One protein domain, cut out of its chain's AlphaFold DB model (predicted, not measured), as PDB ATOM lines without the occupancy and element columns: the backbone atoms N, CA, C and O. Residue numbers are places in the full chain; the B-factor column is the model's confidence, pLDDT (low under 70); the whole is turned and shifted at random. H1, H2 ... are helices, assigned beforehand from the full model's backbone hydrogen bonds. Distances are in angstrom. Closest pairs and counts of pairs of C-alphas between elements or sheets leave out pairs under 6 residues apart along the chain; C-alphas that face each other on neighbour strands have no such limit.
ATOM      1  N   TYR A 263     218.044 197.901 180.443       86.50
ATOM      2  CA  TYR A 263     219.260 198.082 179.645       86.50
ATOM      3  C   TYR A 263     219.712 196.801 178.920       86.50
ATOM      4  O   TYR A 263     220.735 196.791 178.242       86.50
ATOM      5  N   ALA A 264     218.951 195.702 179.017       84.50
ATOM      6  CA  ALA A 264     219.289 194.445 178.352       84.50
ATOM      7  C   ALA A 264     218.774 194.420 176.901       84.50
ATOM      8  O   ALA A 264     217.660 193.950 176.627       84.50
ATOM      9  N   LEU A 265     219.595 194.893 175.954       85.31
ATOM     10  CA  LEU A 265     219.268 194.995 174.518       85.31
ATOM     11  C   LEU A 265     218.819 193.669 173.884       85.31
ATOM     12  O   LEU A 265     217.990 193.676 172.972       85.31
ATOM     13  N   GLY A 266     219.237 192.525 174.441       79.62
ATOM     14  CA  GLY A 266     218.760 191.195 174.045       79.62
ATOM     15  C   GLY A 266     217.237 191.008 174.136       79.62
ATOM     16  O   GLY A 266     216.684 190.155 173.440       79.62
ATOM     17  N   SER A 267     216.528 191.829 174.921       78.69
ATOM     18  CA  SER A 267     215.056 191.864 174.937       78.69
ATOM     19  C   SER A 267     214.460 192.305 173.592       78.69
ATOM     20  O   SER A 267     213.413 191.795 173.195       78.69
ATOM     21  N   GLY A 268     215.131 193.193 172.850       85.31
ATOM     22  CA  GLY A 268     214.670 193.682 171.548       85.31
ATOM     23  C   GLY A 268     213.387 194.515 171.618       85.31
ATOM     24  O   GLY A 268     212.566 194.431 170.705       85.31
ATOM     25  N   SER A 269     213.180 195.264 172.708       90.38
ATOM     26  CA  SER A 269     212.014 196.135 172.892       90.38
ATOM     27  C   SER A 269     212.328 197.591 172.552       90.38
ATOM     28  O   SER A 269     213.469 198.041 172.677       90.38
ATOM     29  N   LEU A 270     211.293 198.344 172.174       92.75
ATOM     30  CA  LEU A 270     211.407 199.789 171.995       92.75
ATOM     31  C   LEU A 270     211.803 200.487 173.305       92.75
ATOM     32  O   LEU A 270     212.664 201.358 173.291       92.75
ATOM     33  N   SER A 271     211.227 200.057 174.431       92.31
ATOM     34  CA  SER A 271     211.527 200.611 175.755       92.31
ATOM     35  C   SER A 271     213.009 200.498 176.099       92.31
ATOM     36  O   SER A 271     213.640 201.478 176.479       92.31
ATOM     37  N   THR A 272     213.573 199.309 175.899       91.06
ATOM     38  CA  THR A 272     214.980 199.013 176.177       91.06
ATOM     39  C   THR A 272     215.901 199.860 175.307       91.06
ATOM     40  O   THR A 272     216.852 200.453 175.802       91.06
ATOM     41  N   LEU A 273     215.592 199.968 174.008       92.88
ATOM     42  CA  LEU A 273     216.350 200.820 173.095       92.88
ATOM     43  C   LEU A 273     216.346 202.281 173.574       92.88
ATOM     44  O   LEU A 273     217.396 202.917 173.616       92.88
ATOM     45  N   LEU A 274     215.180 202.809 173.957       94.31
ATOM     46  CA  LEU A 274     215.060 204.187 174.433       94.31
ATOM     47  C   LEU A 274     215.772 204.402 175.780       94.31
ATOM     48  O   LEU A 274     216.391 205.449 175.961       94.31
ATOM     49  N   HIS A 275     215.741 203.426 176.695       91.62
ATOM     50  CA  HIS A 275     216.526 203.464 177.933       91.62
ATOM     51  C   HIS A 275     218.025 203.568 177.637       91.62
ATOM     52  O   HIS A 275     218.674 204.485 178.138       91.62
ATOM     53  N   CYS A 276     218.560 202.699 176.773       91.75
ATOM     54  CA  CYS A 276     219.973 202.724 176.384       91.75
ATOM     55  C   CYS A 276     220.376 204.035 175.680       91.75
ATOM     56  O   CYS A 276     221.467 204.554 175.908       91.75
ATOM     57  N   LEU A 277     219.501 204.606 174.848       94.19
ATOM     58  CA  LEU A 277     219.809 205.835 174.108       94.19
ATOM     59  C   LEU A 277     219.759 207.103 174.968       94.19
ATOM     60  O   LEU A 277     220.557 208.012 174.725       94.19
ATOM     61  N   PHE A 278     218.835 207.179 175.935       94.50
ATOM     62  CA  PHE A 278     218.465 208.450 176.569       94.50
ATOM     63  C   PHE A 278     218.548 208.487 178.098       94.50
ATOM     64  O   PHE A 278     218.537 209.581 178.663       94.50
ATOM     65  N   VAL A 279     218.623 207.346 178.787       92.06
ATOM     66  CA  VAL A 279     218.621 207.296 180.257       92.06
ATOM     67  C   VAL A 279     219.991 206.862 180.756       92.06
ATOM     68  O   VAL A 279     220.373 205.705 180.600       92.06
ATOM     69  N   TYR A 280     220.719 207.793 181.371       90.44
ATOM     70  CA  TYR A 280     221.979 207.502 182.051       90.44
ATOM     71  C   TYR A 280     221.743 206.548 183.225       90.44
ATOM     72  O   TYR A 280     220.774 206.712 183.960       90.44
ATOM     73  N   GLU A 281     222.629 205.573 183.398       87.62
ATOM     74  CA  GLU A 281     222.691 204.723 184.586       87.62
ATOM     75  C   GLU A 281     224.173 204.397 184.859       87.62
ATOM     76  O   GLU A 281     224.818 203.831 183.973       87.62
ATOM     77  N   PRO A 282     224.741 204.739 186.034       85.62
ATOM     78  CA  PRO A 282     226.178 204.604 186.302       85.62
ATOM     79  C   PRO A 282     226.795 203.218 186.039       85.62
ATOM     80  O   PRO A 282     227.943 203.133 185.609       85.62
ATOM     81  N   GLN A 283     226.063 202.141 186.313       81.12
ATOM     82  CA  GLN A 283     226.511 200.752 186.195       81.12
ATOM     83  C   GLN A 283     226.093 200.130 184.861       81.12
ATOM     84  O   GLN A 283     226.891 199.457 184.213       81.12
ATOM     85  N   TRP A 284     224.842 200.343 184.448       81.94
ATOM     86  CA  TRP A 284     224.247 199.596 183.330       81.94
ATOM     87  C   TRP A 284     224.248 200.357 182.006       81.94
ATOM     88  O   TRP A 284     224.202 199.738 180.944       81.94
ATOM     89  N   ASN A 285     224.284 201.690 182.049       88.75
ATOM     90  CA  ASN A 285     224.301 202.537 180.862       88.75
ATOM     91  C   ASN A 285     225.057 203.853 181.119       88.75
ATOM     92  O   ASN A 285     224.448 204.931 181.126       88.75
ATOM     93  N   PRO A 286     226.382 203.788 181.352       88.19
ATOM     94  CA  PRO A 286     227.165 204.953 181.762       88.19
ATOM     95  C   PRO A 286     227.340 205.982 180.638       88.19
ATOM     96  O   PRO A 286     227.660 207.139 180.897       88.19
ATOM     97  N   GLN A 287     227.151 205.574 179.382       90.38
ATOM     98  CA  GLN A 287     227.351 206.412 178.200       90.38
ATOM     99  C   GLN A 287     226.153 206.281 177.242       90.38
ATOM    100  O   GLN A 287     226.276 205.661 176.180       90.38
ATOM    101  N   PRO A 288     224.974 206.829 177.602       92.75
ATOM    102  CA  PRO A 288     223.874 206.962 176.652       92.75
ATOM    103  C   PRO A 288     224.289 207.884 175.498       92.75
ATOM    104  O   PRO A 288     225.182 208.718 175.642       92.75
ATOM    105  N   TRP A 289     223.612 207.779 174.354       93.50
ATOM    106  CA  TRP A 289     223.900 208.651 173.211       93.50
ATOM    107  C   TRP A 289     223.603 210.119 173.533       93.50
ATOM    108  O   TRP A 289     224.401 210.999 173.221       93.50
ATOM    109  N   HIS A 290     222.453 210.374 174.159       94.19
ATOM    110  CA  HIS A 290     222.043 211.712 174.561       94.19
ATOM    111  C   HIS A 290     221.268 211.633 175.886       94.19
ATOM    112  O   HIS A 290     220.083 211.297 175.863       94.19
ATOM    113  N   PRO A 291     221.890 211.922 177.044       92.75
ATOM    114  CA  PRO A 291     221.245 211.779 178.348       92.75
ATOM    115  C   PRO A 291     220.104 212.795 178.500       92.75
ATOM    116  O   PRO A 291     220.309 213.955 178.849       92.75
ATOM    117  N   SER A 292     218.875 212.365 178.221       93.69
ATOM    118  CA  SER A 292     217.679 213.187 178.355       93.69
ATOM    119  C   SER A 292     216.464 212.337 178.735       93.69
ATOM    120  O   SER A 292     215.766 211.798 177.867       93.69
ATOM    121  N   PRO A 293     216.147 212.268 180.041       91.38
ATOM    122  CA  PRO A 293     214.963 211.569 180.536       91.38
ATOM    123  C   PRO A 293     213.645 212.088 179.934       91.38
ATOM    124  O   PRO A 293     212.706 211.313 179.740       91.38
ATOM    125  N   VAL A 294     213.590 213.374 179.563       93.44
ATOM    126  CA  VAL A 294     212.430 213.993 178.900       93.44
ATOM    127  C   VAL A 294     212.212 213.407 177.505       93.44
ATOM    128  O   VAL A 294     211.088 213.027 177.174       93.44
ATOM    129  N   PHE A 295     213.273 213.285 176.697       94.56
ATOM    130  CA  PHE A 295     213.181 212.650 175.378       94.56
ATOM    131  C   PHE A 295     212.732 211.195 175.492       94.56
ATOM    132  O   PHE A 295     211.864 210.771 174.729       94.56
ATOM    133  N   PHE A 296     213.258 210.460 176.479       93.88
ATOM    134  CA  PHE A 296     212.808 209.101 176.777       93.88
ATOM    135  C   PHE A 296     211.291 209.047 177.004       93.88
ATOM    136  O   PHE A 296     210.603 208.313 176.300       93.88
ATOM    137  N   VAL A 297     210.747 209.861 177.917       94.06
ATOM    138  CA  VAL A 297     209.308 209.855 178.242       94.06
ATOM    139  C   VAL A 297     208.447 210.206 177.031       94.06
ATOM    140  O   VAL A 297     207.434 209.550 176.782       94.06
ATOM    141  N   VAL A 298     208.844 211.223 176.262       95.19
ATOM    142  CA  VAL A 298     208.100 211.650 175.069       95.19
ATOM    143  C   VAL A 298     208.081 210.545 174.015       95.19
ATOM    144  O   VAL A 298     207.011 210.185 173.525       95.19
ATOM    145  N   LEU A 299     209.236 209.962 173.690       95.62
ATOM    146  CA  LEU A 299     209.320 208.914 172.673       95.62
ATOM    147  C   LEU A 299     208.648 207.614 173.123       95.62
ATOM    148  O   LEU A 299     207.941 207.000 172.322       95.62
ATOM    149  N   GLN A 300     208.786 207.238 174.397       93.44
ATOM    150  CA  GLN A 300     208.131 206.068 174.987       93.44
ATOM    151  C   GLN A 300     206.601 206.186 174.935       93.44
ATOM    152  O   GLN A 300     205.909 205.186 174.762       93.44
ATOM    153  N   ALA A 301     206.052 207.400 175.030       93.25
ATOM    154  CA  ALA A 301     204.619 207.634 174.883       93.25
ATOM    155  C   ALA A 301     204.163 207.675 173.412       93.25
ATOM    156  O   ALA A 301     203.111 207.132 173.071       93.25
ATOM    157  N   VAL A 302     204.931 208.327 172.533       93.69
ATOM    158  CA  VAL A 302     204.510 208.625 171.153       93.69
ATOM    159  C   VAL A 302     204.730 207.446 170.205       93.69
ATOM    160  O   VAL A 302     203.833 207.110 169.431       93.69
ATOM    161  N   LEU A 303     205.894 206.798 170.241       95.00
ATOM    162  CA  LEU A 303     206.260 205.774 169.256       95.00
ATOM    163  C   LEU A 303     205.341 204.536 169.291       95.00
ATOM    164  O   LEU A 303     204.895 204.122 168.215       95.00
ATOM    165  N   PRO A 304     204.951 203.979 170.459       93.69
ATOM    166  CA  PRO A 304     203.923 202.942 170.518       93.69
ATOM    167  C   PRO A 304     202.605 203.351 169.858       93.69
ATOM    168  O   PRO A 304     201.996 202.552 169.148       93.69
ATOM    169  N   MET A 305     202.174 204.604 170.035       91.06
ATOM    170  CA  MET A 305     200.947 205.105 169.413       91.06
ATOM    171  C   MET A 305     201.097 205.184 167.897       91.06
ATOM    172  O   MET A 305     200.216 204.719 167.183       91.06
ATOM    173  N   VAL A 306     202.224 205.688 167.389       91.75
ATOM    174  CA  VAL A 306     202.505 205.740 165.943       91.75
ATOM    175  C   VAL A 306     202.493 204.342 165.317       91.75
ATOM    176  O   VAL A 306     201.976 204.167 164.214       91.75
ATOM    177  N   ILE A 307     203.011 203.337 166.026       94.06
ATOM    178  CA  ILE A 307     203.065 201.953 165.544       94.06
ATOM    179  C   ILE A 307     201.700 201.262 165.641       94.06
ATOM    180  O   ILE A 307     201.337 200.528 164.723       94.06
ATOM    181  N   LEU A 308     200.938 201.458 166.722       92.50
ATOM    182  CA  LEU A 308     199.679 200.743 166.972       92.50
ATOM    183  C   LEU A 308     198.464 201.410 166.311       92.50
ATOM    184  O   LEU A 308     197.535 200.718 165.890       92.50
ATOM    185  N   ALA A 309     198.454 202.740 166.181       90.19
ATOM    186  CA  ALA A 309     197.326 203.491 165.632       90.19
ATOM    187  C   ALA A 309     196.880 203.009 164.242       90.19
ATOM    188  O   ALA A 309     195.670 202.844 164.054       90.19
ATOM    189  N   PRO A 310     197.781 202.730 163.275       91.25
ATOM    190  CA  PRO A 310     197.375 202.261 161.955       91.25
ATOM    191  C   PRO A 310     196.562 200.965 162.010       91.25
ATOM    192  O   PRO A 310     195.606 200.837 161.247       91.25
ATOM    193  N   ALA A 311     196.857 200.051 162.942       92.00
ATOM    194  CA  ALA A 311     196.100 198.809 163.096       92.00
ATOM    195  C   ALA A 311     194.609 199.075 163.371       92.00
ATOM    196  O   ALA A 311     193.749 198.416 162.792       92.00
ATOM    197  N   LEU A 312     194.292 200.083 164.193       89.00
ATOM    198  CA  LEU A 312     192.913 200.468 164.525       89.00
ATOM    199  C   LEU A 312     192.290 201.417 163.489       89.00
ATOM    200  O   LEU A 312     191.121 201.274 163.126       89.00
ATOM    201  N   LEU A 313     193.055 202.389 162.987       86.88
ATOM    202  CA  LEU A 313     192.573 203.400 162.038       86.88
ATOM    203  C   LEU A 313     192.230 202.798 160.672       86.88
ATOM    204  O   LEU A 313     191.260 203.213 160.025       86.88
ATOM    205  N   LEU A 314     193.000 201.798 160.246       88.12
ATOM    206  CA  LEU A 314     192.773 201.090 158.993       88.12
ATOM    207  C   LEU A 314     191.657 200.042 159.106       88.12
ATOM    208  O   LEU A 314     191.233 199.532 158.071       88.12
ATOM    209  N   CYS A 315     191.116 199.755 160.296       87.25
ATOM    210  CA  CYS A 315     189.917 198.920 160.425       87.25
ATOM    211  C   CYS A 315     188.729 199.579 159.714       87.25
ATOM    212  O   CYS A 315     188.516 200.799 159.819       87.25
ATOM    213  N   ASP A 316     187.984 198.789 158.947       82.25
ATOM    214  CA  ASP A 316     186.832 199.245 158.175       82.25
ATOM    215  C   ASP A 316     185.533 198.888 158.896       82.25
ATOM    216  O   ASP A 316     185.226 197.720 159.069       82.25
ATOM    217  N   GLU A 317     184.745 199.881 159.308       80.31
ATOM    218  CA  GLU A 317     183.460 199.652 159.989       80.31
ATOM    219  C   GLU A 317     182.423 198.915 159.133       80.31
ATOM    220  O   GLU A 317     181.477 198.372 159.691       80.31
ATOM    221  N   ARG A 318     182.552 198.923 157.802       79.00
ATOM    222  CA  ARG A 318     181.520 198.404 156.889       79.00
ATOM    223  C   ARG A 318     181.847 197.032 156.318       79.00
ATOM    224  O   ARG A 318     180.933 196.313 155.926       79.00
ATOM    225  N   ASP A 319     183.129 196.691 156.237       83.00
ATOM    226  CA  ASP A 319     183.571 195.404 155.706       83.00
ATOM    227  C   ASP A 319     183.702 194.377 156.834       83.00
ATOM    228  O   ASP A 319     184.679 194.332 157.585       83.00
ATOM    229  N   ASP A 320     182.674 193.544 156.927       84.19
ATOM    230  CA  ASP A 320     182.576 192.426 157.861       84.19
ATOM    231  C   ASP A 320     182.900 191.078 157.202       84.19
ATOM    232  O   ASP A 320     182.549 190.017 157.730       84.19
ATOM    233  N   SER A 321     183.545 191.088 156.032       88.69
ATOM    234  CA  SER A 321     183.984 189.852 155.392       88.69
ATOM    235  C   SER A 321     184.965 189.096 156.291       88.69
ATOM    236  O   SER A 321     185.841 189.681 156.936       88.69
ATOM    237  N   ALA A 322     184.858 187.765 156.314       89.69
ATOM    238  CA  ALA A 322     185.690 186.926 157.179       89.69
ATOM    239  C   ALA A 322     187.197 187.156 156.951       89.69
ATOM    240  O   ALA A 322     187.973 187.239 157.904       89.69
ATOM    241  N   SER A 323     187.605 187.348 155.690       88.19
ATOM    242  CA  SER A 323     188.986 187.678 155.328       88.19
ATOM    243  C   SER A 323     189.441 189.032 155.865       88.19
ATOM    244  O   SER A 323     190.598 189.161 156.264       88.19
ATOM    245  N   ARG A 324     188.556 190.039 155.878       89.94
ATOM    246  CA  ARG A 324     188.886 191.372 156.386       89.94
ATOM    247  C   ARG A 324     189.039 191.355 157.896       89.94
ATOM    248  O   ARG A 324     190.052 191.836 158.392       89.94
ATOM    249  N   VAL A 325     188.094 190.735 158.599       93.31
ATOM    250  CA  VAL A 325     188.149 190.555 160.055       93.31
ATOM    251  C   VAL A 325     189.441 189.844 160.458       93.31
ATOM    252  O   VAL A 325     190.165 190.328 161.323       93.31
ATOM    253  N   ALA A 326     189.779 188.734 159.789       94.62
ATOM    254  CA  ALA A 326     191.012 188.002 160.075       94.62
ATOM    255  C   ALA A 326     192.258 188.880 159.886       94.62
ATOM    256  O   ALA A 326     193.166 188.837 160.716       94.62
ATOM    257  N   LEU A 327     192.303 189.690 158.822       94.06
ATOM    258  CA  LEU A 327     193.418 190.595 158.543       94.06
ATOM    259  C   LEU A 327     193.526 191.720 159.585       94.06
ATOM    260  O   LEU A 327     194.627 192.015 160.039       94.06
ATOM    261  N   GLU A 328     192.404 192.313 159.992       94.88
ATOM    262  CA  GLU A 328     192.348 193.365 161.016       94.88
ATOM    263  C   GLU A 328     192.811 192.855 162.384       94.88
ATOM    264  O   GLU A 328     193.664 193.471 163.025       94.88
ATOM    265  N   TRP A 329     192.321 191.686 162.803       96.75
ATOM    266  CA  TRP A 329     192.744 191.038 164.047       96.75
ATOM    267  C   TRP A 329     194.226 190.661 164.020       96.75
ATOM    268  O   TRP A 329     194.938 190.810 165.016       96.75
ATOM    269  N   SER A 330     194.707 190.207 162.862       97.31
ATOM    270  CA  SER A 330     196.117 189.897 162.632       97.31
ATOM    271  C   SER A 330     196.995 191.141 162.756       97.31
ATOM    272  O   SER A 330     197.986 191.118 163.482       97.31
ATOM    273  N   ALA A 331     196.607 192.248 162.116       96.75
ATOM    274  CA  ALA A 331     197.336 193.508 162.190       96.75
ATOM    275  C   ALA A 331     197.359 194.080 163.612       96.75
ATOM    276  O   ALA A 331     198.402 194.550 164.061       96.75
ATOM    277  N   LEU A 332     196.245 193.987 164.346       96.94
ATOM    278  CA  LEU A 332     196.180 194.416 165.744       96.94
ATOM    279  C   LEU A 332     197.071 193.556 166.648       96.94
ATOM    280  O   LEU A 332     197.772 194.093 167.507       96.94
ATOM    281  N   THR A 333     197.105 192.240 166.418       97.75
ATOM    282  CA  THR A 333     198.007 191.321 167.130       97.75
ATOM    283  C   THR A 333     199.467 191.695 166.885       97.75
ATOM    284  O   THR A 333     200.220 191.859 167.841       97.75
ATOM    285  N   VAL A 334     199.865 191.884 165.622       97.75
ATOM    286  CA  VAL A 334     201.241 192.267 165.266       97.75
ATOM    287  C   VAL A 334     201.596 193.628 165.851       97.75
ATOM    288  O   VAL A 334     202.606 193.728 166.536       97.75
ATOM    289  N   GLY A 335     200.749 194.646 165.672       96.81
ATOM    290  CA  GLY A 335     200.977 195.979 166.235       96.81
ATOM    291  C   GLY A 335     201.170 195.943 167.752       96.81
ATOM    292  O   GLY A 335     202.095 196.564 168.267       96.81
ATOM    293  N   THR A 336     200.364 195.148 168.462       96.19
ATOM    294  CA  THR A 336     200.462 194.993 169.923       96.19
ATOM    295  C   THR A 336     201.743 194.277 170.351       96.19
ATOM    296  O   THR A 336     202.371 194.670 171.332       96.19
ATOM    297  N   LEU A 337     202.169 193.252 169.608       95.81
ATOM    298  CA  LEU A 337     203.442 192.569 169.855       95.81
ATOM    299  C   LEU A 337     204.644 193.482 169.596       95.81
ATOM    300  O   LEU A 337     205.618 193.410 170.341       95.81
ATOM    301  N   THR A 338     204.574 194.352 168.584       96.12
ATOM    302  CA  THR A 338     205.641 195.308 168.252       96.12
ATOM    303  C   THR A 338     205.836 196.356 169.347       96.12
ATOM    304  O   THR A 338     206.970 196.719 169.646       96.12
ATOM    305  N   VAL A 339     204.752 196.828 169.969       94.75
ATOM    306  CA  VAL A 339     204.811 197.849 171.034       94.75
ATOM    307  C   VAL A 339     204.932 197.266 172.442       94.75
ATOM    308  O   VAL A 339     204.918 198.006 173.423       94.75
ATOM    309  N   SER A 340     205.030 195.940 172.562       92.81
ATOM    310  CA  SER A 340     205.168 195.260 173.847       92.81
ATOM    311  C   SER A 340     206.442 195.707 174.564       92.81
ATOM    312  O   SER A 340     207.545 195.559 174.039       92.81
ATOM    313  N   THR A 341     206.301 196.147 175.810       90.19
ATOM    314  CA  THR A 341     207.424 196.516 176.682       90.19
ATOM    315  C   THR A 341     208.158 195.307 177.266       90.19
ATOM    316  O   THR A 341     209.290 195.428 177.718       90.19
ATOM    317  N   ILE A 342     207.544 194.116 177.214       86.81
ATOM    318  CA  ILE A 342     208.103 192.853 177.722       86.81
ATOM    319  C   ILE A 342     208.100 191.782 176.606       86.81
ATOM    320  O   ILE A 342     207.388 190.778 176.709       86.81
ATOM    321  N   PRO A 343     208.811 191.983 175.473       89.12
ATOM    322  CA  PRO A 343     208.742 191.100 174.305       89.12
ATOM    323  C   PRO A 343     209.620 189.847 174.467       89.12
ATOM    324  O   PRO A 343     210.580 189.620 173.728       89.12
ATOM    325  N   ALA A 344     209.279 189.000 175.438       89.44
ATOM    326  CA  ALA A 344     209.941 187.715 175.604       89.44
ATOM    327  C   ALA A 344     209.773 186.846 174.350       89.44
ATOM    328  O   ALA A 344     208.743 186.863 173.674       89.44
ATOM    329  N   SER A 345     210.794 186.049 174.046       90.44
ATOM    330  CA  SER A 345     210.880 185.320 172.778       90.44
ATOM    331  C   SER A 345     209.729 184.334 172.528       90.44
ATOM    332  O   SER A 345     209.408 184.063 171.375       90.44
ATOM    333  N   TYR A 346     209.076 183.829 173.577       92.81
ATOM    334  CA  TYR A 346     207.900 182.958 173.485       92.81
ATOM    335  C   TYR A 346     206.589 183.710 173.176       92.81
ATOM    336  O   TYR A 346     205.650 183.084 172.675       92.81
ATOM    337  N   ASN A 347     206.514 185.034 173.393       93.62
ATOM    338  CA  ASN A 347     205.319 185.843 173.101       93.62
ATOM    339  C   ASN A 347     204.937 185.750 171.618       93.62
ATOM    340  O   ASN A 347     203.762 185.725 171.256       93.62
ATOM    341  N   PHE A 348     205.946 185.641 170.753       95.69
ATOM    342  CA  PHE A 348     205.792 185.583 169.303       95.69
ATOM    343  C   PHE A 348     205.174 184.275 168.791       95.69
ATOM    344  O   PHE A 348     204.919 184.159 167.598       95.69
ATOM    345  N   THR A 349     204.828 183.330 169.674       97.19
ATOM    346  CA  THR A 349     203.915 182.216 169.342       97.19
ATOM    347  C   THR A 349     202.577 182.742 168.807       97.19
ATOM    348  O   THR A 349     201.962 182.130 167.936       97.19
ATOM    349  N   LEU A 350     202.156 183.926 169.264       97.62
ATOM    350  CA  LEU A 350     200.963 184.620 168.778       97.62
ATOM    351  C   LEU A 350     201.050 185.022 167.299       97.62
ATOM    352  O   LEU A 350     200.013 185.287 166.698       97.62
ATOM    353  N   LEU A 351     202.247 185.035 166.691       97.50
ATOM    354  CA  LEU A 351     202.412 185.337 165.266       97.50
ATOM    355  C   LEU A 351     201.884 184.228 164.344       97.50
ATOM    356  O   LEU A 351     201.692 184.470 163.156       97.50
ATOM    357  N   VAL A 352     201.575 183.040 164.868       97.31
ATOM    358  CA  VAL A 352     201.003 181.940 164.077       97.31
ATOM    359  C   VAL A 352     199.712 182.361 163.356       97.31
ATOM    360  O   VAL A 352     199.564 182.095 162.159       97.31
ATOM    361  N   LEU A 353     198.802 183.059 164.047       96.62
ATOM    362  CA  LEU A 353     197.568 183.589 163.453       96.62
ATOM    363  C   LEU A 353     197.854 184.602 162.326       96.62
ATOM    364  O   LEU A 353     197.482 184.320 161.182       96.62
ATOM    365  N   PRO A 354     198.526 185.743 162.590       97.56
ATOM    366  CA  PRO A 354     198.761 186.752 161.572       97.56
ATOM    367  C   PRO A 354     199.558 186.216 160.392       97.56
ATOM    368  O   PRO A 354     199.201 186.499 159.250       97.56
ATOM    369  N   MET A 355     200.575 185.387 160.619       97.25
ATOM    370  CA  MET A 355     201.375 184.860 159.517       97.25
ATOM    371  C   MET A 355     200.584 183.940 158.599       97.25
ATOM    372  O   MET A 355     200.701 184.054 157.379       97.25
ATOM    373  N   THR A 356     199.731 183.078 159.153       96.75
ATOM    374  CA  THR A 356     198.895 182.196 158.329       96.75
ATOM    375  C   THR A 356     197.903 183.001 157.488       96.75
ATOM    376  O   THR A 356     197.733 182.724 156.299       96.75
ATOM    377  N   VAL A 357     197.294 184.041 158.070       96.19
ATOM    378  CA  VAL A 357     196.368 184.945 157.366       96.19
ATOM    379  C   VAL A 357     197.088 185.744 156.275       96.19
ATOM    380  O   VAL A 357     196.627 185.774 155.131       96.19
ATOM    381  N   LEU A 358     198.230 186.357 156.595       95.25
ATOM    382  CA  LEU A 358     198.982 187.205 155.671       95.25
ATOM    383  C   LEU A 358     199.546 186.408 154.495       95.25
ATOM    384  O   LEU A 358     199.380 186.816 153.346       95.25
ATOM    385  N   VAL A 359     200.157 185.247 154.752       94.12
ATOM    386  CA  VAL A 359     200.666 184.363 153.692       94.12
ATOM    387  C   VAL A 359     199.520 183.893 152.799       94.12
ATOM    388  O   VAL A 359     199.643 183.929 151.573       94.12
ATOM    389  N   ALA A 360     198.371 183.524 153.376       93.06
ATOM    390  CA  ALA A 360     197.214 183.117 152.587       93.06
ATOM    391  C   ALA A 360     196.672 184.229 151.683       93.06
ATOM    392  O   ALA A 360     196.211 183.951 150.572       93.06
ATOM    393  N   TRP A 361     196.740 185.475 152.147       90.94
ATOM    394  CA  TRP A 361     196.343 186.645 151.375       90.94
ATOM    395  C   TRP A 361     197.356 186.970 150.266       90.94
ATOM    396  O   TRP A 361     196.969 187.143 149.107       90.94
ATOM    397  N   LEU A 362     198.654 187.003 150.592       90.94
ATOM    398  CA  LEU A 362     199.720 187.420 149.675       90.94
ATOM    399  C   LEU A 362     199.998 186.398 148.576       90.94
ATOM    400  O   LEU A 362     200.218 186.801 147.437       90.94
ATOM    401  N   LEU A 363     199.909 185.093 148.853       88.62
ATOM    402  CA  LEU A 363     200.126 184.058 147.833       88.62
ATOM    403  C   LEU A 363     199.168 184.170 146.635       88.62
ATOM    404  O   LEU A 363     199.515 183.733 145.544       88.62
ATOM    405  N   ARG A 364     197.983 184.770 146.815       83.62
ATOM    406  CA  ARG A 364     197.005 184.979 145.734       83.62
ATOM    407  C   ARG A 364     197.236 186.258 144.925       83.62
ATOM    408  O   ARG A 364     196.591 186.432 143.900       83.62
ATOM    409  N   ARG A 365     198.075 187.180 145.410       83.50
ATOM    410  CA  ARG A 365     198.196 188.542 144.858       83.50
ATOM    411  C   ARG A 365     199.631 188.943 144.536       83.50
ATOM    412  O   ARG A 365     199.879 189.490 143.470       83.50
ATOM    413  N   ARG A 366     200.563 188.728 145.469       85.81
ATOM    414  CA  ARG A 366     201.977 189.129 145.387       85.81
ATOM    415  C   ARG A 366     202.859 188.123 146.133       85.81
ATOM    416  O   ARG A 366     203.124 188.279 147.324       85.81
ATOM    417  N   SER A 367     203.326 187.095 145.427       84.88
ATOM    418  CA  SER A 367     204.134 186.004 145.997       84.88
ATOM    419  C   SER A 367     205.477 186.464 146.582       84.88
ATOM    420  O   SER A 367     205.916 185.906 147.584       84.88
ATOM    421  N   SER A 368     206.104 187.511 146.035       88.00
ATOM    422  CA  SER A 368     207.359 188.076 146.564       88.00
ATOM    423  C   SER A 368     207.211 188.618 147.990       88.00
ATOM    424  O   SER A 368     208.045 188.353 148.852       88.00
ATOM    425  N   LEU A 369     206.104 189.310 148.277       89.44
ATOM    426  CA  LEU A 369     205.801 189.801 149.623       89.44
ATOM    427  C   LEU A 369     205.478 188.659 150.595       89.44
ATOM    428  O   LEU A 369     205.738 188.793 151.788       89.44
ATOM    429  N   ALA A 370     204.937 187.536 150.109       90.69
ATOM    430  CA  ALA A 370     204.724 186.354 150.945       90.69
ATOM    431  C   ALA A 370     206.063 185.771 151.426       90.69
ATOM    432  O   ALA A 370     206.192 185.436 152.602       90.69
ATOM    433  N   TRP A 371     207.073 185.717 150.550       90.88
ATOM    434  CA  TRP A 371     208.428 185.305 150.926       90.88
ATOM    435  C   TRP A 371     209.073 186.265 151.923       90.88
ATOM    436  O   TRP A 371     209.598 185.808 152.934       90.88
ATOM    437  N   LEU A 372     208.962 187.580 151.701       93.50
ATOM    438  CA  LEU A 372     209.426 188.579 152.669       93.50
ATOM    439  C   LEU A 372     208.780 188.368 154.047       93.50
ATOM    440  O   LEU A 372     209.472 188.366 155.059       93.50
ATOM    441  N   ALA A 373     207.466 188.132 154.090       94.38
ATOM    442  CA  ALA A 373     206.746 187.880 155.334       94.38
ATOM    443  C   ALA A 373     207.259 186.615 156.053       94.38
ATOM    444  O   ALA A 373     207.442 186.635 157.270       94.38
ATOM    445  N   ILE A 374     207.541 185.534 155.317       94.00
ATOM    446  CA  ILE A 374     208.116 184.299 155.877       94.00
ATOM    447  C   ILE A 374     209.529 184.545 156.427       94.00
ATOM    448  O   ILE A 374     209.826 184.105 157.537       94.00
ATOM    449  N   VAL A 375     210.379 185.278 155.702       94.50
ATOM    450  CA  VAL A 375     211.738 185.627 156.157       94.50
ATOM    451  C   VAL A 375     211.686 186.448 157.446       94.50
ATOM    452  O   VAL A 375     212.379 186.115 158.406       94.50
ATOM    453  N   LEU A 376     210.820 187.467 157.506       95.44
ATOM    454  CA  LEU A 376     210.612 188.263 158.718       95.44
ATOM    455  C   LEU A 376     210.121 187.394 159.882       95.44
ATOM    456  O   LEU A 376     210.634 187.514 160.988       95.44
ATOM    457  N   TYR A 377     209.171 186.488 159.642       95.38
ATOM    458  CA  TYR A 377     208.651 185.584 160.669       95.38
ATOM    459  C   TYR A 377     209.727 184.671 161.264       95.38
ATOM    460  O   TYR A 377     209.842 184.573 162.488       95.38
ATOM    461  N   VAL A 378     210.538 184.038 160.411       92.88
ATOM    462  CA  VAL A 378     211.654 183.197 160.858       92.88
ATOM    463  C   VAL A 378     212.671 184.046 161.621       92.88
ATOM    464  O   VAL A 378     213.043 183.677 162.734       92.88
ATOM    465  N   GLY A 379     213.046 185.214 161.086       92.00
ATOM    466  CA  GLY A 379     213.986 186.142 161.718       92.00
ATOM    467  C   GLY A 379     213.539 186.622 163.102       92.00
ATOM    468  O   GLY A 379     214.333 186.609 164.041       92.00
ATOM    469  N   ILE A 380     212.252 186.950 163.277       92.81
ATOM    470  CA  ILE A 380     211.681 187.338 164.580       92.81
ATOM    471  C   ILE A 380     211.792 186.194 165.597       92.81
ATOM    472  O   ILE A 380     212.049 186.436 166.781       92.81
ATOM    473  N   GLY A 381     211.596 184.952 165.144       88.00
ATOM    474  CA  GLY A 381     211.632 183.762 165.990       88.00
ATOM    475  C   GLY A 381     213.027 183.378 166.491       88.00
ATOM    476  O   GLY A 381     213.150 182.749 167.552       88.00
ATOM    477  N   LEU A 382     214.083 183.772 165.778       85.56
ATOM    478  CA  LEU A 382     215.464 183.505 166.176       85.56
ATOM    479  C   LEU A 382     215.812 184.206 167.509       85.56
ATOM    480  O   LEU A 382     215.182 185.205 167.882       85.56
ATOM    481  N   PRO A 383     216.754 183.654 168.305       72.12
ATOM    482  CA  PRO A 383     217.277 184.351 169.481       72.12
ATOM    483  C   PRO A 383     217.729 185.770 169.094       72.12
ATOM    484  O   PRO A 383     218.359 185.953 168.058       72.12
ATOM    485  N   SER A 384     217.344 186.770 169.885       64.88
ATOM    486  CA  SER A 384     217.683 188.178 169.646       64.88
ATOM    487  C   SER A 384     218.957 188.516 170.398       64.88
ATOM    488  O   SER A 384     219.087 188.135 171.558       64.88
ATOM    489  N   GLY A 385     219.843 189.255 169.742       55.72
ATOM    490  CA  GLY A 385     221.138 189.657 170.274       55.72
ATOM    491  C   GLY A 385     222.216 189.250 169.287       55.72
ATOM    492  O   GLY A 385     222.702 188.124 169.318       55.72
ATOM    493  N   TRP A 386     222.565 190.154 168.375       52.78
ATOM    494  CA  TRP A 386     223.945 190.147 167.921       52.78
ATOM    495  C   TRP A 386     224.727 190.662 169.117       52.78
ATOM    496  O   TRP A 386     224.531 191.809 169.514       52.78
ATOM    497  N   ASP A 387     225.518 189.795 169.737       52.84
ATOM    498  CA  ASP A 387     226.385 190.170 170.848       52.84
ATOM    499  C   ASP A 387     227.570 190.963 170.269       52.84
ATOM    500  O   ASP A 387     228.703 190.499 170.179       52.84
ATOM    501  N   VAL A 388     227.268 192.145 169.721       47.69
ATOM    502  CA  VAL A 388     228.245 193.062 169.124       47.69
ATOM    503  C   VAL A 388     228.846 193.891 170.252       47.69
ATOM    504  O   VAL A 388     228.699 195.110 170.277       47.69
ATOM    505  N   GLY A 389     229.449 193.214 171.232       51.22
ATOM    506  CA  GLY A 389     230.101 193.824 172.387       51.22
ATOM    507  C   GLY A 389     229.248 194.843 173.156       51.22
ATOM    508  O   GLY A 389     228.028 194.946 172.999       51.22
ATOM    509  N   SER A 390     229.920 195.619 174.008       54.66
ATOM    510  CA  SER A 390     229.345 196.712 174.796       54.66
ATOM    511  C   SER A 390     228.947 197.889 173.897       54.66
ATOM    512  O   SER A 390     229.604 198.931 173.902       54.66
ATOM    513  N   ALA A 391     227.913 197.735 173.072       58.34
ATOM    514  CA  ALA A 391     227.396 198.845 172.285       58.34
ATOM    515  C   ALA A 391     226.690 199.847 173.204       58.34
ATOM    516  O   ALA A 391     225.481 199.786 173.425       58.34
ATOM    517  N   SER A 392     227.473 200.772 173.744       69.31
ATOM    518  CA  SER A 392     226.989 201.995 174.365       69.31
ATOM    519  C   SER A 392     226.564 203.007 173.295       69.31
ATOM    520  O   SER A 392     226.931 202.921 172.114       69.31
ATOM    521  N   GLY A 393     225.733 203.969 173.692       82.38
ATOM    522  CA  GLY A 393     225.261 205.034 172.813       82.38
ATOM    523  C   GLY A 393     224.495 204.541 171.577       82.38
ATOM    524  O   GLY A 393     223.585 203.720 171.669       82.38
ATOM    525  N   LEU A 394     224.837 205.076 170.398       87.00
ATOM    526  CA  LEU A 394     224.124 204.799 169.140       87.00
ATOM    527  C   LEU A 394     224.237 203.348 168.665       87.00
ATOM    528  O   LEU A 394     223.375 202.893 167.911       87.00
ATOM    529  N   GLY A 395     225.253 202.601 169.107       86.12
ATOM    530  CA  GLY A 395     225.411 201.197 168.729       86.12
ATOM    531  C   GLY A 395     224.233 200.319 169.179       86.12
ATOM    532  O   GLY A 395     223.918 199.331 168.513       86.12
ATOM    533  N   ALA A 396     223.507 200.733 170.227       88.12
ATOM    534  CA  ALA A 396     222.288 200.080 170.702       88.12
ATOM    535  C   ALA A 396     221.219 199.920 169.605       88.12
ATOM    536  O   ALA A 396     220.479 198.934 169.587       88.12
ATOM    537  N   VAL A 397     221.176 200.852 168.641       89.62
ATOM    538  CA  VAL A 397     220.254 200.815 167.497       89.62
ATOM    539  C   VAL A 397     220.456 199.543 166.680       89.62
ATOM    540  O   VAL A 397     219.473 198.958 166.247       89.62
ATOM    541  N   LEU A 398     221.681 199.050 166.502       87.75
ATOM    542  CA  LEU A 398     221.945 197.857 165.685       87.75
ATOM    543  C   LEU A 398     221.675 196.539 166.431       87.75
ATOM    544  O   LEU A 398     221.495 195.501 165.798       87.75
ATOM    545  N   GLN A 399     221.592 196.572 167.764       86.88
ATOM    546  CA  GLN A 399     221.449 195.374 168.600       86.88
ATOM    547  C   GLN A 399     219.999 194.922 168.829       86.88
ATOM    548  O   GLN A 399     219.762 193.895 169.467       86.88
ATOM    549  N   VAL A 400     219.012 195.623 168.259       89.56
ATOM    550  CA  VAL A 400     217.583 195.275 168.370       89.56
ATOM    551  C   VAL A 400     216.943 194.831 167.036       89.56
ATOM    552  O   VAL A 400     215.842 195.271 166.704       89.56
ATOM    553  N   PRO A 401     217.551 193.908 166.255       90.25
ATOM    554  CA  PRO A 401     217.068 193.552 164.915       90.25
ATOM    555  C   PRO A 401     215.640 192.989 164.913       90.25
ATOM    556  O   PRO A 401     214.876 193.236 163.979       90.25
ATOM    557  N   ARG A 402     215.235 192.288 165.983       91.56
ATOM    558  CA  ARG A 402     213.865 191.774 166.129       91.56
ATOM    559  C   ARG A 402     212.827 192.902 166.108       91.56
ATOM    560  O   ARG A 402     211.779 192.731 165.488       91.56
ATOM    561  N   LEU A 403     213.114 194.039 166.751       93.12
ATOM    562  CA  LEU A 403     212.210 195.190 166.775       93.12
ATOM    563  C   LEU A 403     211.957 195.700 165.355       93.12
ATOM    564  O   LEU A 403     210.807 195.874 164.963       93.12
ATOM    565  N   TYR A 404     213.010 195.863 164.551       94.06
ATOM    566  CA  TYR A 404     212.862 196.324 163.170       94.06
ATOM    567  C   TYR A 404     212.124 195.322 162.294       94.06
ATOM    568  O   TYR A 404     211.295 195.728 161.486       94.06
ATOM    569  N   MET A 405     212.356 194.020 162.480       95.06
ATOM    570  CA  MET A 405     211.598 192.998 161.756       95.06
ATOM    571  C   MET A 405     210.107 193.023 162.125       95.06
ATOM    572  O   MET A 405     209.264 192.867 161.243       95.06
ATOM    573  N   LEU A 406     209.765 193.271 163.395       95.75
ATOM    574  CA  LEU A 406     208.379 193.451 163.845       95.75
ATOM    575  C   LEU A 406     207.744 194.722 163.273       95.75
ATOM    576  O   LEU A 406     206.601 194.680 162.818       95.75
ATOM    577  N   VAL A 407     208.477 195.839 163.250       96.81
ATOM    578  CA  VAL A 407     208.025 197.094 162.628       96.81
ATOM    579  C   VAL A 407     207.819 196.905 161.122       96.81
ATOM    580  O   VAL A 407     206.784 197.309 160.594       96.81
ATOM    581  N   ALA A 408     208.744 196.232 160.434       96.81
ATOM    582  CA  ALA A 408     208.621 195.911 159.015       96.81
ATOM    583  C   ALA A 408     207.420 194.993 158.745       96.81
ATOM    584  O   ALA A 408     206.641 195.246 157.827       96.81
ATOM    585  N   LEU A 409     207.211 193.965 159.574       97.12
ATOM    586  CA  LEU A 409     206.050 193.082 159.464       97.12
ATOM    587  C   LEU A 409     204.738 193.852 159.684       97.12
ATOM    588  O   LEU A 409     203.799 193.692 158.903       97.12
ATOM    589  N   ALA A 410     204.679 194.727 160.694       97.00
ATOM    590  CA  ALA A 410     203.536 195.609 160.930       97.00
ATOM    591  C   ALA A 410     203.271 196.519 159.718       97.00
ATOM    592  O   ALA A 410     202.133 196.621 159.261       97.00
ATOM    593  N   ALA A 411     204.318 197.101 159.127       95.31
ATOM    594  CA  ALA A 411     204.206 197.911 157.918       95.31
ATOM    595  C   ALA A 411     203.634 197.113 156.733       95.31
ATOM    596  O   ALA A 411     202.751 197.614 156.037       95.31
ATOM    597  N   VAL A 412     204.046 195.852 156.536       94.31
ATOM    598  CA  VAL A 412     203.465 194.971 155.502       94.31
ATOM    599  C   VAL A 412     201.963 194.771 155.729       94.31
ATOM    600  O   VAL A 412     201.186 194.877 154.775       94.31
ATOM    601  N   PHE A 413     201.522 194.549 156.972       94.19
ATOM    602  CA  PHE A 413     200.092 194.486 157.304       94.19
ATOM    603  C   PHE A 413     199.371 195.796 156.990       94.19
ATOM    604  O   PHE A 413     198.315 195.779 156.356       94.19
ATOM    605  N   TYR A 414     199.939 196.933 157.386       92.75
ATOM    606  CA  TYR A 414     199.310 198.240 157.207       92.75
ATOM    607  C   TYR A 414     199.212 198.642 155.739       92.75
ATOM    608  O   TYR A 414     198.172 199.141 155.323       92.75
ATOM    609  N   VAL A 415     200.221 198.349 154.916       89.88
ATOM    610  CA  VAL A 415     200.155 198.541 153.457       89.88
ATOM    611  C   VAL A 415     199.093 197.624 152.839       89.88
ATOM    612  O   VAL A 415     198.276 198.059 152.019       89.88
ATOM    613  N   THR A 416     199.043 196.365 153.280       87.00
ATOM    614  CA  THR A 416     198.043 195.385 152.828       87.00
ATOM    615  C   THR A 416     196.618 195.834 153.171       87.00
ATOM    616  O   THR A 416     195.723 195.739 152.337       87.00
ATOM    617  N   MET A 417     196.399 196.393 154.362       85.62
ATOM    618  CA  MET A 417     195.105 196.944 154.775       85.62
ATOM    619  C   MET A 417     194.786 198.299 154.132       85.62
ATOM    620  O   MET A 417     193.625 198.554 153.810       85.62
ATOM    621  N   GLY A 418     195.792 199.162 153.981       77.44
ATOM    622  CA  GLY A 418     195.701 200.546 153.511       77.44
ATOM    623  C   GLY A 418     195.374 200.653 152.026       77.44
ATOM    624  O   GLY A 418     194.511 201.443 151.652       77.44
ATOM    625  N   SER A 419     195.954 199.775 151.203       63.44
ATOM    626  CA  SER A 419     195.581 199.625 149.785       63.44
ATOM    627  C   SER A 419     194.095 199.299 149.572       63.44
ATOM    628  O   SER A 419     193.558 199.540 148.499       63.44
ATOM    629  N   ILE A 420     193.415 198.791 150.602       59.53
ATOM    630  CA  ILE A 420     191.979 198.483 150.591       59.53
ATOM    631  C   ILE A 420     191.154 199.652 151.176       59.53
ATOM    632  O   ILE A 420     189.978 199.800 150.871       59.53
ATOM    633  N   ALA A 421     191.756 200.495 152.023       58.75
ATOM    634  CA  ALA A 421     191.055 201.414 152.922       58.75
ATOM    635  C   ALA A 421     190.893 202.865 152.411       58.75
ATOM    636  O   ALA A 421     190.049 203.597 152.938       58.75
ATOM    637  N   LEU A 422     191.689 203.308 151.430       53.12
ATOM    638  CA  LEU A 422     191.855 204.732 151.078       53.12
ATOM    639  C   LEU A 422     190.719 205.375 150.249       53.12
ATOM    640  O   LEU A 422     190.820 206.544 149.888       53.12
ATOM    641  N   HIS A 423     189.603 204.689 149.990       55.06
ATOM    642  CA  HIS A 423     188.576 205.162 149.045       55.06
ATOM    643  C   HIS A 423     187.312 205.797 149.663       55.06
ATOM    644  O   HIS A 423     186.248 205.738 149.049       55.06
ATOM    645  N   THR A 424     187.336 206.408 150.864       56.59
ATOM    646  CA  THR A 424     186.085 207.003 151.410       56.59
ATOM    647  C   THR A 424     186.246 208.265 152.281       56.59
ATOM    648  O   THR A 424     186.840 208.200 153.359       56.59
ATOM    649  N   PRO A 425     185.618 209.409 151.922       56.81
ATOM    650  CA  PRO A 425     185.769 210.688 152.637       56.81
ATOM    651  C   PRO A 425     185.106 210.739 154.029       56.81
ATOM    652  O   PRO A 425     185.602 211.436 154.917       56.81
ATOM    653  N   LYS A 426     184.045 209.951 154.294       60.81
ATOM    654  CA  LYS A 426     183.414 209.847 155.636       60.81
ATOM    655  C   LYS A 426     184.371 209.319 156.721       60.81
ATOM    656  O   LYS A 426     184.128 209.541 157.905       60.81
ATOM    657  N   ARG A 427     185.475 208.671 156.332       67.06
ATOM    658  CA  ARG A 427     186.477 208.095 157.240       67.06
ATOM    659  C   ARG A 427     187.305 209.168 157.960       67.06
ATOM    660  O   ARG A 427     187.698 208.961 159.102       67.06
ATOM    661  N   ARG A 428     187.466 210.356 157.360       67.38
ATOM    662  CA  ARG A 428     188.333 211.438 157.866       67.38
ATOM    663  C   ARG A 428     187.951 211.935 159.264       67.38
ATOM    664  O   ARG A 428     188.834 212.113 160.092       67.38
ATOM    665  N   ARG A 429     186.656 212.124 159.561       73.56
ATOM    666  CA  ARG A 429     186.209 212.619 160.884       73.56
ATOM    667  C   ARG A 429     186.485 211.618 162.008       73.56
ATOM    668  O   ARG A 429     186.959 212.012 163.065       73.56
ATOM    669  N   VAL A 430     186.231 210.332 161.767       74.19
ATOM    670  CA  VAL A 430     186.489 209.278 162.763       74.19
ATOM    671  C   VAL A 430     187.989 209.068 162.957       74.19
ATOM    672  O   VAL A 430     188.445 208.950 164.089       74.19
ATOM    673  N   THR A 431     188.771 209.108 161.875       73.50
ATOM    674  CA  THR A 431     190.237 209.074 161.948       73.50
ATOM    675  C   THR A 431     190.792 210.240 162.767       73.50
ATOM    676  O   THR A 431     191.655 210.018 163.609       73.50
ATOM    677  N   LEU A 432     190.276 211.460 162.574       77.94
ATOM    678  CA  LEU A 432     190.673 212.629 163.369       77.94
ATOM    679  C   LEU A 432     190.287 212.482 164.846       77.94
ATOM    680  O   LEU A 432     191.096 212.804 165.708       77.94
ATOM    681  N   ALA A 433     189.098 211.954 165.149       82.19
ATOM    682  CA  ALA A 433     188.669 211.716 166.528       82.19
ATOM    683  C   ALA A 433     189.558 210.685 167.241       82.19
ATOM    684  O   ALA A 433     190.025 210.933 168.349       82.19
ATOM    685  N   ILE A 434     189.849 209.551 166.591       79.12
ATOM    686  CA  ILE A 434     190.752 208.529 167.140       79.12
ATOM    687  C   ILE A 434     192.172 209.088 167.267       79.12
ATOM    688  O   ILE A 434     192.806 208.892 168.298       79.12
ATOM    689  N   GLY A 435     192.657 209.831 166.269       81.62
ATOM    690  CA  GLY A 435     193.944 210.524 166.339       81.62
ATOM    691  C   GLY A 435     194.025 211.489 167.526       81.62
ATOM    692  O   GLY A 435     195.015 211.477 168.248       81.62
ATOM    693  N   GLY A 436     192.957 212.250 167.787       86.00
ATOM    694  CA  GLY A 436     192.847 213.129 168.953       86.00
ATOM    695  C   GLY A 436     192.867 212.371 170.284       86.00
ATOM    696  O   GLY A 436     193.575 212.777 171.201       86.00
ATOM    697  N   ILE A 437     192.159 211.238 170.383       87.44
ATOM    698  CA  ILE A 437     192.191 210.372 171.576       87.44
ATOM    699  C   ILE A 437     193.603 209.829 171.809       87.44
ATOM    700  O   ILE A 437     194.101 209.881 172.929       87.44
ATOM    701  N   LEU A 438     194.267 209.333 170.766       86.62
ATOM    702  CA  LEU A 438     195.624 208.798 170.877       86.62
ATOM    703  C   LEU A 438     196.634 209.883 171.266       86.62
ATOM    704  O   LEU A 438     197.501 209.631 172.099       86.62
ATOM    705  N   ALA A 439     196.489 211.097 170.729       88.81
ATOM    706  CA  ALA A 439     197.297 212.247 171.125       88.81
ATOM    707  C   ALA A 439     197.066 212.630 172.595       88.81
ATOM    708  O   ALA A 439     198.029 212.885 173.315       88.81
ATOM    709  N   LEU A 440     195.815 212.607 173.067       92.94
ATOM    710  CA  LEU A 440     195.488 212.838 174.475       92.94
ATOM    711  C   LEU A 440     196.102 211.761 175.379       92.94
ATOM    712  O   LEU A 440     196.702 212.091 176.398       92.94
ATOM    713  N   VAL A 441     195.995 210.483 175.004       91.62
ATOM    714  CA  VAL A 441     196.610 209.375 175.753       91.62
ATOM    715  C   VAL A 441     198.129 209.538 175.801       91.62
ATOM    716  O   VAL A 441     198.710 209.399 176.873       91.62
ATOM    717  N   ALA A 442     198.770 209.884 174.681       92.44
ATOM    718  CA  ALA A 442     200.202 210.166 174.652       92.44
ATOM    719  C   ALA A 442     200.560 211.353 175.563       92.44
ATOM    720  O   ALA A 442     201.492 211.245 176.351       92.44
ATOM    721  N   ALA A 443     199.795 212.447 175.539       94.19
ATOM    722  CA  ALA A 443     200.028 213.602 176.407       94.19
ATOM    723  C   ALA A 443     199.894 213.256 177.901       94.19
ATOM    724  O   ALA A 443     200.722 213.677 178.710       94.19
ATOM    725  N   LEU A 444     198.896 212.447 178.272       94.31
ATOM    726  CA  LEU A 444     198.721 211.958 179.643       94.31
ATOM    727  C   LEU A 444     199.866 211.032 180.072       94.31
ATOM    728  O   LEU A 444     200.364 211.160 181.189       94.31
ATOM    729  N   GLN A 445     200.320 210.140 179.185       92.88
ATOM    730  CA  GLN A 445     201.491 209.286 179.414       92.88
ATOM    731  C   GLN A 445     202.757 210.126 179.616       92.88
ATOM    732  O   GLN A 445     203.519 209.863 180.544       92.88
ATOM    733  N   VAL A 446     202.951 211.183 178.816       94.94
ATOM    734  CA  VAL A 446     204.074 212.117 178.978       94.94
ATOM    735  C   VAL A 446     204.004 212.832 180.324       94.94
ATOM    736  O   VAL A 446     204.983 212.830 181.065       94.94
ATOM    737  N   ALA A 447     202.850 213.396 180.685       94.38
ATOM    738  CA  ALA A 447     202.675 214.069 181.970       94.38
ATOM    739  C   ALA A 447     202.937 213.121 183.154       94.38
ATOM    740  O   ALA A 447     203.640 213.483 184.099       94.38
ATOM    741  N   SER A 448     202.428 211.887 183.078       92.81
ATOM    742  CA  SER A 448     202.664 210.851 184.086       92.81
ATOM    743  C   SER A 448     204.136 210.436 184.162       92.81
ATOM    744  O   SER A 448     204.657 210.252 185.260       92.81
ATOM    745  N   GLY A 449     204.810 210.281 183.021       91.75
ATOM    746  CA  GLY A 449     206.224 209.913 182.960       91.75
ATOM    747  C   GLY A 449     207.128 211.006 183.526       91.75
ATOM    748  O   GLY A 449     207.999 210.716 184.340       91.75
ATOM    749  N   LEU A 450     206.860 212.272 183.189       93.00
ATOM    750  CA  LEU A 450     207.585 213.421 183.741       93.00
ATOM    751  C   LEU A 450     207.386 213.553 185.251       93.00
ATOM    752  O   LEU A 450     208.317 213.923 185.959       93.00
ATOM    753  N   HIS A 451     206.185 213.260 185.755       92.44
ATOM    754  CA  HIS A 451     205.942 213.232 187.194       92.44
ATOM    755  C   HIS A 451     206.728 212.107 187.876       92.44
ATOM    756  O   HIS A 451     207.349 212.349 188.904       92.44
ATOM    757  N   HIS A 452     206.741 210.908 187.285       89.94
ATOM    758  CA  HIS A 452     207.454 209.753 187.830       89.94
ATOM    759  C   HIS A 452     208.974 209.951 187.887       89.94
ATOM    760  O   HIS A 452     209.605 209.509 188.839       89.94
ATOM    761  N   GLN A 453     209.554 210.633 186.899       88.38
ATOM    762  CA  GLN A 453     210.994 210.889 186.852       88.38
ATOM    763  C   GLN A 453     211.491 211.895 187.898       88.38
ATOM    764  O   GLN A 453     212.700 212.016 188.087       88.38
ATOM    765  N   ARG A 454     210.601 212.632 188.576       88.25
ATOM    766  CA  ARG A 454     211.011 213.595 189.607       88.25
ATOM    767  C   ARG A 454     211.658 212.861 190.774       88.25
ATOM    768  O   ARG A 454     211.005 212.059 191.430       88.25
ATOM    769  N   GLY A 455     212.927 213.166 191.023       83.56
ATOM    770  CA  GLY A 455     213.706 212.576 192.105       83.56
ATOM    771  C   GLY A 455     214.143 211.128 191.882       83.56
ATOM    772  O   GLY A 455     214.756 210.548 192.769       83.56
ATOM    773  N   LEU A 456     213.852 210.531 190.716       85.25
ATOM    774  CA  LEU A 456     214.190 209.131 190.426       85.25
ATOM    775  C   LEU A 456     215.703 208.897 190.299       85.25
ATOM    776  O   LEU A 456     216.161 207.776 190.467       85.25
ATOM    777  N   TYR A 457     216.454 209.946 189.960       83.50
ATOM    778  CA  TYR A 457     217.883 209.869 189.651       83.50
ATOM    779  C   TYR A 457     218.754 210.624 190.664       83.50
ATOM    780  O   TYR A 457     219.968 210.709 190.482       83.50
ATOM    781  N   ASP A 458     218.149 211.187 191.715       84.94
ATOM    782  CA  ASP A 458     218.843 212.016 192.710       84.94
ATOM    783  C   ASP A 458     219.825 211.184 193.559       84.94
ATOM    784  O   ASP A 458     220.795 211.711 194.100       84.94
ATOM    785  N   ASP A 459     219.598 209.872 193.653       82.12
ATOM    786  CA  ASP A 459     220.373 208.932 194.464       82.12
ATOM    787  C   ASP A 459     221.555 208.284 193.720       82.12
ATOM    788  O   ASP A 459     222.383 207.617 194.343       82.12
ATOM    789  N   PHE A 460     221.699 208.512 192.408       84.38
ATOM    790  CA  PHE A 460     222.755 207.891 191.595       84.38
ATOM    791  C   PHE A 460     224.167 208.246 192.066       84.38
ATOM    792  O   PHE A 460     225.064 207.410 191.973       84.38
ATOM    793  N   ALA A 461     224.358 209.445 192.622       77.19
ATOM    794  CA  ALA A 461     225.634 209.879 193.188       77.19
ATOM    795  C   ALA A 461     226.032 209.110 194.463       77.19
ATOM    796  O   ALA A 461     227.209 209.067 194.811       77.19
ATOM    797  N   TYR A 462     225.066 208.498 195.152       77.88
ATOM    798  CA  TYR A 462     225.255 207.809 196.434       77.88
ATOM    799  C   TYR A 462     225.106 206.288 196.312       77.88
ATOM    800  O   TYR A 462     225.123 205.570 197.315       77.88
ATOM    801  N   ARG A 463     224.928 205.777 195.089       75.06
ATOM    802  CA  ARG A 463     224.643 204.368 194.850       75.06
ATOM    803  C   ARG A 463     225.899 203.519 195.004       75.06
ATOM    804  O   ARG A 463     226.908 203.738 194.341       75.06
ATOM    805  N   ILE A 464     225.800 202.488 195.836       72.88
ATOM    806  CA  ILE A 464     226.862 201.496 195.994       72.88
ATOM    807  C   ILE A 464     226.840 200.562 194.767       72.88
ATOM    808  O   ILE A 464     225.770 200.040 194.436       72.88
TER     809      ILE A 464
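This is residues 263 to 464 of the 667 residues of a protein of Granulicella sibirica (UniProt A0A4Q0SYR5). A long slab of helices laid lengthwise, with H8 along one side, H2 next to it, then H3 with H7, and H4 with H5 along the other side. Short H1 and H6 pack together near the end where H2 begins. The printed part has 202 residues with eight named helices, H1 to H8 in chain order, and no named strand: all helix, with H2, H3, H4, H5 and H7 an up-and-down bundle, each running against the one before. It is compact, radius of gyration of the C-alphas 19.1 A, and spans 61 by 39 by 23 A.

H1, residues 270 to 278, touches residues 293 to 300 alone of H2, residues 293 to 313; the closest C-alphas, of Phe 278 and Phe 296, are 5.7 A apart. H2, the hub, touches H3, residues 322 to 338, with residues 307 to 312 alone (closest C-alphas Leu 308 and Gly 335, 5.0 A), opposite ways at a shallow tilt of 9 degrees. H3 touches H4, residues 347 to 362, at a steep tilt of 39 degrees (closest C-alphas Ser 330 and Pro 354, 4.2 A). H4 touches H5, residues 367 to 381, at a shallow 5 degrees (closest C-alphas Leu 362 and Ala 370, 5.3 A). H6, residues 393 to 399, touches H1 (closest C-alphas Gly 393 and Leu 277, 5.7 A). H7, residues 401 to 421, touches H3 (closest C-alphas Leu 406 and Thr 338, 5.5 A). H8, residues 427 to 452, touches H2 (closest C-alphas Ala 442 and Ala 301, 5.1 A). Every O i to N i+4 pair is within hydrogen-bond range in H1, H3, H5 and H8, against 12 of 17 in H2, 8 of 12 in H4, 16 of 17 in H7 and 0 of 3 in H6, where 4 of 4 O i to N i+3 pairs are.

H1 begins at C-alpha 270 (211.407, 199.789, 171.995); H8, 37.1 A long, ends at C-alpha 452 (207.454, 209.753, 187.830). H2 measures 30.2 A and H7 29.7 A.

The printed part has no cut; the farthest C-alphas, of Arg 364 and Tyr 462, are 62.4 A apart. The links H1 to H2 and H5 to H6 are long. Residues 384 to 392 and 419 to 428 have pLDDT under 70.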